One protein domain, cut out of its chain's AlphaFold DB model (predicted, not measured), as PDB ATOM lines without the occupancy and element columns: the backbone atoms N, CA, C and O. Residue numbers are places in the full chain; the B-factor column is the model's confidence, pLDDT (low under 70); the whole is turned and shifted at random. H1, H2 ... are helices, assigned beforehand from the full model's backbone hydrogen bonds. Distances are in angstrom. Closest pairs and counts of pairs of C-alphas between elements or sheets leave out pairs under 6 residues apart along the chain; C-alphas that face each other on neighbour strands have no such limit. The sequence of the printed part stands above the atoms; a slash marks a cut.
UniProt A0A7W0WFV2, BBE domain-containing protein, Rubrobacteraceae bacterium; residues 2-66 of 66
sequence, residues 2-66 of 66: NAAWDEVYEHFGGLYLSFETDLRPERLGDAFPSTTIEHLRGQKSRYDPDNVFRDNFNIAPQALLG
ATOM      1  N   ASN A   2     121.317  75.757  10.957       58.03
ATOM      2  CA  ASN A   2     121.026  77.192  10.760       58.03
ATOM      3  C   ASN A   2     122.329  77.992  10.603       58.03
ATOM      4  O   ASN A   2     123.304  77.645  11.256       58.03
ATOM      5  N   ALA A   3     122.315  79.095   9.844       65.25
ATOM      6  CA  ALA A   3     123.495  79.930   9.544       65.25
ATOM      7  C   ALA A   3     124.265  80.437  10.781       65.25
ATOM      8  O   ALA A   3     125.469  80.649  10.722       65.25
ATOM      9  N   ALA A   4     123.588  80.579  11.923       63.34
ATOM     10  CA  ALA A   4     124.218  80.957  13.188       63.34
ATOM     11  C   ALA A   4     125.175  79.885  13.748       63.34
ATOM     12  O   ALA A   4     126.002  80.199  14.592       63.34
ATOM     13  N   TRP A   5     125.057  78.626  13.314       57.19
ATOM     14  CA  TRP A   5     125.958  77.546  13.725       57.19
ATOM     15  C   TRP A   5     127.259  77.515  12.919       57.19
ATOM     16  O   TRP A   5     128.285  77.114  13.462       57.19
ATOM     17  N   ASP A   6     127.234  77.976  11.665       61.12
ATOM     18  CA  ASP A   6     128.412  77.985  10.791       61.12
ATOM     19  C   ASP A   6     129.475  78.978  11.297       61.12
ATOM     20  O   ASP A   6     130.666  78.686  11.260       61.12
ATOM     21  N   GLU A   7     129.044  80.110  11.861       63.44
ATOM     22  CA  GLU A   7     129.919  81.187  12.352       63.44
ATOM     23  C   GLU A   7     130.725  80.795  13.606       63.44
ATOM     24  O   GLU A   7     131.795  81.336  13.872       63.44
ATOM     25  N   VAL A   8     130.232  79.824  14.380       61.62
ATOM     26  CA  VAL A   8     130.886  79.362  15.617       61.62
ATOM     27  C   VAL A   8     131.747  78.118  15.361       61.62
ATOM     28  O   VAL A   8     132.646  77.820  16.149       61.62
ATOM     29  N   TYR A   9     131.522  77.417  14.242       56.50
ATOM     30  CA  TYR A   9     132.227  76.188  13.856       56.50
ATOM     31  C   TYR A   9     133.747  76.377  13.763       56.50
ATOM     32  O   TYR A   9     134.499  75.514  14.205       56.50
ATOM     33  N   GLU A  10     134.209  77.536  13.282       57.16
ATOM     34  CA  GLU A  10     135.641  77.862  13.163       57.16
ATOM     35  C   GLU A  10     136.359  78.023  14.517       57.16
ATOM     36  O   GLU A  10     137.585  77.920  14.587       57.16
ATOM     37  N   HIS A  11     135.618  78.242  15.609       59.03
ATOM     38  CA  HIS A  11     136.165  78.362  16.964       59.03
ATOM     39  C   HIS A  11     136.069  77.064  17.777       59.03
ATOM     40  O   HIS A  11     136.682  76.960  18.846       59.03
ATOM     41  N   PHE A  12     135.336  76.064  17.286       52.00
ATOM     42  CA  PHE A  12     135.253  74.758  17.925       52.00
ATOM     43  C   PHE A  12     136.465  73.905  17.544       52.00
ATOM     44  O   PHE A  12     136.492  73.206  16.535       52.00
ATOM     45  N   GLY A  13     137.487  73.929  18.398       49.38
ATOM     46  CA  GLY A  13     138.565  72.943  18.376       49.38
ATOM     47  C   GLY A  13     138.081  71.589  18.901       49.38
ATOM     48  O   GLY A  13     138.397  71.230  20.033       49.38
ATOM     49  N   GLY A  14     137.310  70.862  18.089       54.84
ATOM     50  CA  GLY A  14     136.825  69.510  18.378       54.84
ATOM     51  C   GLY A  14     135.301  69.414  18.446       54.84
ATOM     52  O   GLY A  14     134.655  70.011  19.307       54.84
ATOM     53  N   LEU A  15     134.727  68.615  17.549       59.62
ATOM     54  CA  LEU A  15     133.316  68.242  17.574       59.62
ATOM     55  C   LEU A  15     133.087  67.166  18.647       59.62
ATOM     56  O   LEU A  15     133.582  66.042  18.538       59.62
ATOM     57  N   TYR A  16     132.317  67.486  19.690       59.97
ATOM     58  CA  TYR A  16     131.878  66.470  20.645       59.97
ATOM     59  C   TYR A  16     130.718  65.675  20.049       59.97
ATOM     60  O   TYR A  16     129.553  66.065  20.131       59.97
ATOM     61  N   LEU A  17     131.067  64.535  19.454       60.75
ATOM     62  CA  LEU A  17     130.159  63.656  18.718       60.75
ATOM     63  C   LEU A  17     128.882  63.277  19.484       60.75
ATOM     64  O   LEU A  17     127.857  63.036  18.860       60.75
ATOM     65  N   SER A  18     128.888  63.243  20.821       60.69
ATOM     66  CA  SER A  18     127.682  62.875  21.581       60.69
ATOM     67  C   SER A  18     126.598  63.961  21.625       60.69
ATOM     68  O   SER A  18     125.490  63.658  22.062       60.69
ATOM     69  N   PHE A  19     126.878  65.193  21.184       61.78
ATOM     70  CA  PHE A  19     125.859  66.241  21.006       61.78
ATOM     71  C   PHE A  19     125.449  66.445  19.544       61.78
ATOM     72  O   PHE A  19     124.589  67.278  19.266       61.78
ATOM     73  N   GLU A  20     126.038  65.692  18.615       63.66
ATOM     74  CA  GLU A  20     125.761  65.838  17.196       63.66
ATOM     75  C   GLU A  20     124.619  64.904  16.768       63.66
ATOM     76  O   GLU A  20     124.552  63.737  17.163       63.66
ATOM     77  N   THR A  21     123.695  65.432  15.966       59.88
ATOM     78  CA  THR A  21     122.553  64.660  15.429       59.88
ATOM     79  C   THR A  21     122.818  64.142  14.019       59.88
ATOM     80  O   THR A  21     122.118  63.251  13.538       59.88
ATOM     81  N   ASP A  22     123.842  64.685  13.363       64.25
ATOM     82  CA  ASP A  22     124.264  64.313  12.023       64.25
ATOM     83  C   ASP A  22     125.351  63.225  12.060       64.25
ATOM     84  O   ASP A  22     126.518  63.502  12.312       64.25
ATOM     85  N   LEU A  23     124.965  61.977  11.781       65.19
ATOM     86  CA  LEU A  23     125.844  60.794  11.808       65.19
ATOM     87  C   LEU A  23     126.673  60.604  10.525       65.19
ATOM     88  O   LEU A  23     127.245  59.531  10.301       65.19
ATOM     89  N   ARG A  24     126.704  61.605   9.641       70.94
ATOM     90  CA  ARG A  24     127.415  61.515   8.366       70.94
ATOM     91  C   ARG A  24     128.922  61.291   8.565       70.94
ATOM     92  O   ARG A  24     129.554  62.055   9.301       70.94
ATOM     93  N   PRO A  25     129.535  60.300   7.886       68.81
ATOM     94  CA  PRO A  25     130.962  60.006   8.019       68.81
ATOM     95  C   PRO A  25     131.869  61.189   7.671       68.81
ATOM     96  O   PRO A  25     132.984  61.278   8.177       68.81
ATOM     97  N   GLU A  26     131.404  62.110   6.830       69.75
ATOM     98  CA  GLU A  26     132.143  63.305   6.428       69.75
ATOM     99  C   GLU A  26     132.441  64.236   7.617       69.75
ATOM    100  O   GLU A  26     133.453  64.933   7.601       69.75
ATOM    101  N   ARG A  27     131.622  64.200   8.681       70.19
ATOM    102  CA  ARG A  27     131.819  64.979   9.920       70.19
ATOM    103  C   ARG A  27     132.908  64.397  10.834       70.19
ATOM    104  O   ARG A  27     133.366  65.086  11.738       70.19
ATOM    105  N   LEU A  28     133.373  63.158  10.611       71.81
ATOM    106  CA  LEU A  28     134.460  62.567  11.414       71.81
ATOM    107  C   LEU A  28     135.756  63.376  11.314       71.81
ATOM    108  O   LEU A  28     136.473  63.479  12.307       71.81
ATOM    109  N   GLY A  29     136.035  63.957  10.143       68.94
ATOM    110  CA  GLY A  29     137.202  64.821   9.931       68.94
ATOM    111  C   GLY A  29     137.144  66.129  10.721       68.94
ATOM    112  O   GLY A  29     138.187  66.703  11.016       68.94
ATOM    113  N   ASP A  30     135.943  66.548  11.122       69.25
ATOM    114  CA  ASP A  30     135.734  67.723  11.968       69.25
ATOM    115  C   ASP A  30     135.868  67.374  13.468       69.25
ATOM    116  O   ASP A  30     136.127  68.239  14.304       69.25
ATOM    117  N   ALA A  31     135.712  66.092  13.829       70.06
ATOM    118  CA  ALA A  31     135.825  65.596  15.203       70.06
ATOM    119  C   ALA A  31     137.241  65.150  15.581       70.06
ATOM    120  O   ALA A  31     137.676  65.359  16.715       70.06
ATOM    121  N   PHE A  32     137.958  64.526  14.646       72.81
ATOM    122  CA  PHE A  32     139.273  63.945  14.892       72.81
ATOM    123  C   PHE A  32     140.259  64.291  13.772       72.81
ATOM    124  O   PHE A  32     139.900  64.222  12.596       72.81
ATOM    125  N   PRO A  33     141.539  64.553  14.099       80.75
ATOM    126  CA  PRO A  33     142.593  64.629  13.094       80.75
ATOM    127  C   PRO A  33     142.672  63.338  12.265       80.75
ATOM    128  O   PRO A  33     142.454  62.242  12.789       80.75
ATOM    129  N   SER A  34     143.066  63.445  10.993       80.19
ATOM    130  CA  SER A  34     143.153  62.306  10.060       80.19
ATOM    131  C   SER A  34     143.975  61.130  10.602       80.19
ATOM    132  O   SER A  34     143.554  59.981  10.491       80.19
ATOM    133  N   THR A  35     145.085  61.410  11.286       84.69
ATOM    134  CA  THR A  35     145.948  60.398  11.921       84.69
ATOM    135  C   THR A  35     145.227  59.594  13.004       84.69
ATOM    136  O   THR A  35     145.461  58.396  13.167       84.69
ATOM    137  N   THR A  36     144.314  60.234  13.738       85.25
ATOM    138  CA  THR A  36     143.499  59.568  14.761       85.25
ATOM    139  C   THR A  36     142.462  58.668  14.102       85.25
ATOM    140  O   THR A  36     142.283  57.530  14.532       85.25
ATOM    141  N   ILE A  37     141.828  59.135  13.022       86.69
ATOM    142  CA  ILE A  37     140.868  58.337  12.251       86.69
ATOM    143  C   ILE A  37     141.552  57.088  11.684       86.69
ATOM    144  O   ILE A  37     141.032  55.990  11.853       86.69
ATOM    145  N   GLU A  38     142.730  57.218  11.073       87.62
ATOM    146  CA  GLU A  38     143.502  56.083  10.546       87.62
ATOM    147  C   GLU A  38     143.838  55.052  11.632       87.62
ATOM    148  O   GLU A  38     143.625  53.851  11.442       87.62
ATOM    149  N   HIS A  39     144.289  55.514  12.802       88.56
ATOM    150  CA  HIS A  39     144.561  54.624  13.928       88.56
ATOM    151  C   HIS A  39     143.293  53.893  14.397       88.56
ATOM    152  O   HIS A  39     143.319  52.675  14.593       88.56
ATOM    153  N   LEU A  40     142.166  54.604  14.522       89.19
ATOM    154  CA  LEU A  40     140.882  54.014  14.910       89.19
ATOM    155  C   LEU A  40     140.382  52.995  13.882       89.19
ATOM    156  O   LEU A  40     139.899  51.935  14.280       89.19
ATOM    157  N   ARG A  41     140.561  53.252  12.579       90.31
ATOM    158  CA  ARG A  41     140.248  52.280  11.518       90.31
ATOM    159  C   ARG A  41     141.071  51.004  11.656       90.31
ATOM    160  O   ARG A  41     140.517  49.918  11.516       90.31
ATOM    161  N   GLY A  42     142.359  51.115  11.988       90.00
ATOM    162  CA  GLY A  42     143.217  49.958  12.259       90.00
ATOM    163  C   GLY A  42     142.749  49.135  13.464       90.00
ATOM    164  O   GLY A  42     142.691  47.906  13.395       90.00
ATOM    165  N   GLN A  43     142.350  49.796  14.555       90.94
ATOM    166  CA  GLN A  43     141.785  49.106  15.721       90.94
ATOM    167  C   GLN A  43     140.436  48.452  15.389       90.94
ATOM    168  O   GLN A  43     140.200  47.306  15.775       90.94
ATOM    169  N   LYS A  44     139.573  49.135  14.629       88.81
ATOM    170  CA  LYS A  44     138.291  48.592  14.165       88.81
ATOM    171  C   LYS A  44     138.501  47.348  13.302       88.81
ATOM    172  O   LYS A  44     137.853  46.346  13.558       88.81
ATOM    173  N   SER A  45     139.471  47.338  12.387       90.31
ATOM    174  CA  SER A  45     139.806  46.136  11.607       90.31
ATOM    175  C   SER A  45     140.258  44.955  12.477       90.31
ATOM    176  O   SER A  45     140.051  43.806  12.098       90.31
ATOM    177  N   ARG A  46     140.867  45.207  13.644       90.62
ATOM    178  CA  ARG A  46     141.306  44.151  14.572       90.62
ATOM    179  C   ARG A  46     140.168  43.596  15.432       90.62
ATOM    180  O   ARG A  46     140.173  42.403  15.723       90.62
ATOM    181  N   TYR A  47     139.256  44.453  15.889       90.25
ATOM    182  CA  TYR A  47     138.243  44.090  16.889       90.25
ATOM    183  C   TYR A  47     136.817  43.964  16.335       90.25
ATOM    184  O   TYR A  47     135.997  43.286  16.946       90.25
ATOM    185  N   ASP A  48     136.515  44.598  15.203       89.75
ATOM    186  CA  ASP A  48     135.210  44.595  14.532       89.75
ATOM    187  C   ASP A  48     135.379  44.622  12.992       89.75
ATOM    188  O   ASP A  48     134.967  45.584  12.332       89.75
ATOM    189  N   PRO A  49     136.034  43.600  12.398       90.69
ATOM    190  CA  PRO A  49     136.323  43.560  10.961       90.69
ATOM    191  C   PRO A  49     135.061  43.547  10.089       90.69
ATOM    192  O   PRO A  49     135.070  44.108   8.996       90.69
ATOM    193  N   ASP A  50     133.968  42.964  10.586       90.50
ATOM    194  CA  ASP A  50     132.681  42.893   9.881       90.50
ATOM    195  C   ASP A  50     131.820  44.152  10.082       90.50
ATOM    196  O   ASP A  50     130.703  44.245   9.564       90.50
ATOM    197  N   ASN A  51     132.337  45.136  10.825       89.75
ATOM    198  CA  ASN A  51     131.668  46.390  11.148       89.75
ATOM    199  C   ASN A  51     130.256  46.194  11.735       89.75
ATOM    200  O   ASN A  51     129.290  46.851  11.329       89.75
ATOM    201  N   VAL A  52     130.131  45.264  12.684       90.06
ATOM    202  CA  VAL A  52     128.881  44.938  13.379       90.06
ATOM    203  C   VAL A  52     128.396  46.145  14.182       90.06
ATOM    204  O   VAL A  52     127.206  46.468  14.153       90.06
ATOM    205  N   PHE A  53     129.306  46.871  14.839       84.94
ATOM    206  CA  PHE A  53     128.978  48.058  15.632       84.94
ATOM    207  C   PHE A  53     129.027  49.328  14.781       84.94
ATOM    208  O   PHE A  53     129.933  50.157  14.931       84.94
ATOM    209  N   ARG A  54     128.049  49.473  13.887       84.12
ATOM    210  CA  ARG A  54     127.929  50.606  12.952       84.12
ATOM    211  C   ARG A  54     126.908  51.670  13.351       84.12
ATOM    212  O   ARG A  54     126.908  52.742  12.760       84.12
ATOM    213  N   ASP A  55     126.076  51.400  14.355       81.12
ATOM    214  CA  ASP A  55     125.033  52.326  14.822       81.12
ATOM    215  C   ASP A  55     125.621  53.357  15.804       81.12
ATOM    216  O   ASP A  55     125.280  53.422  16.984       81.12
ATOM    217  N   ASN A  56     126.603  54.112  15.315       77.88
ATOM    218  CA  ASN A  56     127.308  55.208  15.981       77.88
ATOM    219  C   ASN A  56     127.915  56.128  14.900       77.88
ATOM    220  O   ASN A  56     127.584  55.998  13.722       77.88
ATOM    221  N   PHE A  57     128.814  57.047  15.273       77.69
ATOM    222  CA  PHE A  57     129.684  57.730  14.307       77.69
ATOM    223  C   PHE A  57     130.646  56.729  13.674       77.69
ATOM    224  O   PHE A  57     131.782  56.546  14.118       77.69
ATOM    225  N   ASN A  58     130.137  56.041  12.659       84.88
ATOM    226  CA  ASN A  58     130.741  54.830  12.157       84.88
ATOM    227  C   ASN A  58     132.114  55.105  11.537       84.88
ATOM    228  O   ASN A  58     132.233  55.739  10.488       84.88
ATOM    229  N   ILE A  59     133.146  54.538  12.154       87.06
ATOM    230  CA  ILE A  59     134.489  54.458  11.589       87.06
ATOM    231  C   ILE A  59     134.600  53.090  10.929       87.06
ATOM    232  O   ILE A  59     134.829  52.090  11.606       87.06
ATOM    233  N   ALA A  60     134.406  53.050   9.610       86.06
ATOM    234  CA  ALA A  60     134.527  51.810   8.852       86.06
ATOM    235  C   ALA A  60     135.949  51.228   8.986       86.06
ATOM    236  O   ALA A  60     136.912  52.000   8.957       86.06
ATOM    237  N   PRO A  61     136.101  49.897   9.118       85.38
ATOM    238  CA  PRO A  61     137.412  49.265   9.186       85.38
ATOM    239  C   PRO A  61     138.243  49.621   7.951       85.38
ATOM    240  O   PRO A  61     137.716  49.802   6.849       85.38
ATOM    241  N   GLN A  62     139.557  49.736   8.139       83.00
ATOM    242  CA  GLN A  62     140.465  49.958   7.023       83.00
ATOM    243  C   GLN A  62     140.337  48.770   6.066       83.00
ATOM    244  O   GLN A  62     140.529  47.624   6.485       83.00
ATOM    245  N   ALA A  63     140.015  49.043   4.798       68.12
ATOM    246  CA  ALA A  63     140.023  48.020   3.765       68.12
ATOM    247  C   ALA A  63     141.421  47.401   3.723       68.12
ATOM    248  O   ALA A  63     142.416  48.119   3.579       68.12
ATOM    249  N   LEU A  64     141.497  46.080   3.879       57.50
ATOM    250  CA  LEU A  64     142.721  45.354   3.585       57.50
ATOM    251  C   LEU A  64     142.983  45.573   2.095       57.50
ATOM    252  O   LEU A  64     142.248  45.060   1.253       57.50
ATOM    253  N   LEU A  65     143.975  46.404   1.775       52.59
ATOM    254  CA  LEU A  65     144.559  46.422   0.442       52.59
ATOM    255  C   LEU A  65     145.076  45.000   0.204       52.59
ATOM    256  O   LEU A  65     146.011  44.572   0.883       52.59
ATOM    257  N   GLY A  66     144.366  44.257  -0.647       41.69
ATOM    258  CA  GLY A  66     144.767  42.932  -1.113       41.69
ATOM    259  C   GLY A  66     145.976  42.996  -2.027       41.69
ATOM    260  O   GLY A  66     146.172  44.051  -2.674       41.69
TER     261      GLY A  66
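AT A GLANCE: This is residues 2 to 66 of the 66 residues of the protein "BBE domain-containing protein" of Rubrobacteraceae bacterium (UniProt A0A7W0WFV2). Three helices are strung out loosely along an elongated shape: short H1 at one end, where residues 2 to 8 stand free, short H2 in the middle, and the longest, H3, beyond it; after H3 the unnamed stretch of residues 48 to 66 first folds back along H3, and its last part then turns and runs outward past H3 to Gly 66, at the end far from H1. The 65 printed residues hold H1, H2 and H3 in that order and no named strand; the class is all helix, with under half of the residues, 28, in named elements. The whole is loose, radius of gyration of the C-alphas 13.8 A, spanning 44 by 23 by 17 A.

HOW THE PARTS SIT: H1, residues 3 to 9, is apart from H2, residues 25 to 31, and from H3, residues 34 to 47. H2 and H3 are close but not clearly touching, the closest C-alphas, of Leu 28 and Ile 37, being 7.7 A apart; they run opposite ways at a steep tilt of 59 degrees. In H3 every O i to N i+4 pair is within hydrogen-bond range; H1 and H2 each have 1 of 3, beside 3 of 4 O i to N i+3 pairs.

IN THESE COORDINATES: H1 begins at C-alpha 3 (123.495, 79.930, 9.544). H3, 20.1 A long, ends at C-alpha 47 (138.243, 44.090, 16.889).

THE WHOLE: The farthest C-alphas, of Ala 4 and Gly 66, are 45.5 A apart. The H1 to H2 link is long; the printed part has no cut. Residues 2 to 23, 25 to 26, 29 to 30 and 63 to 66 have pLDDT under 70.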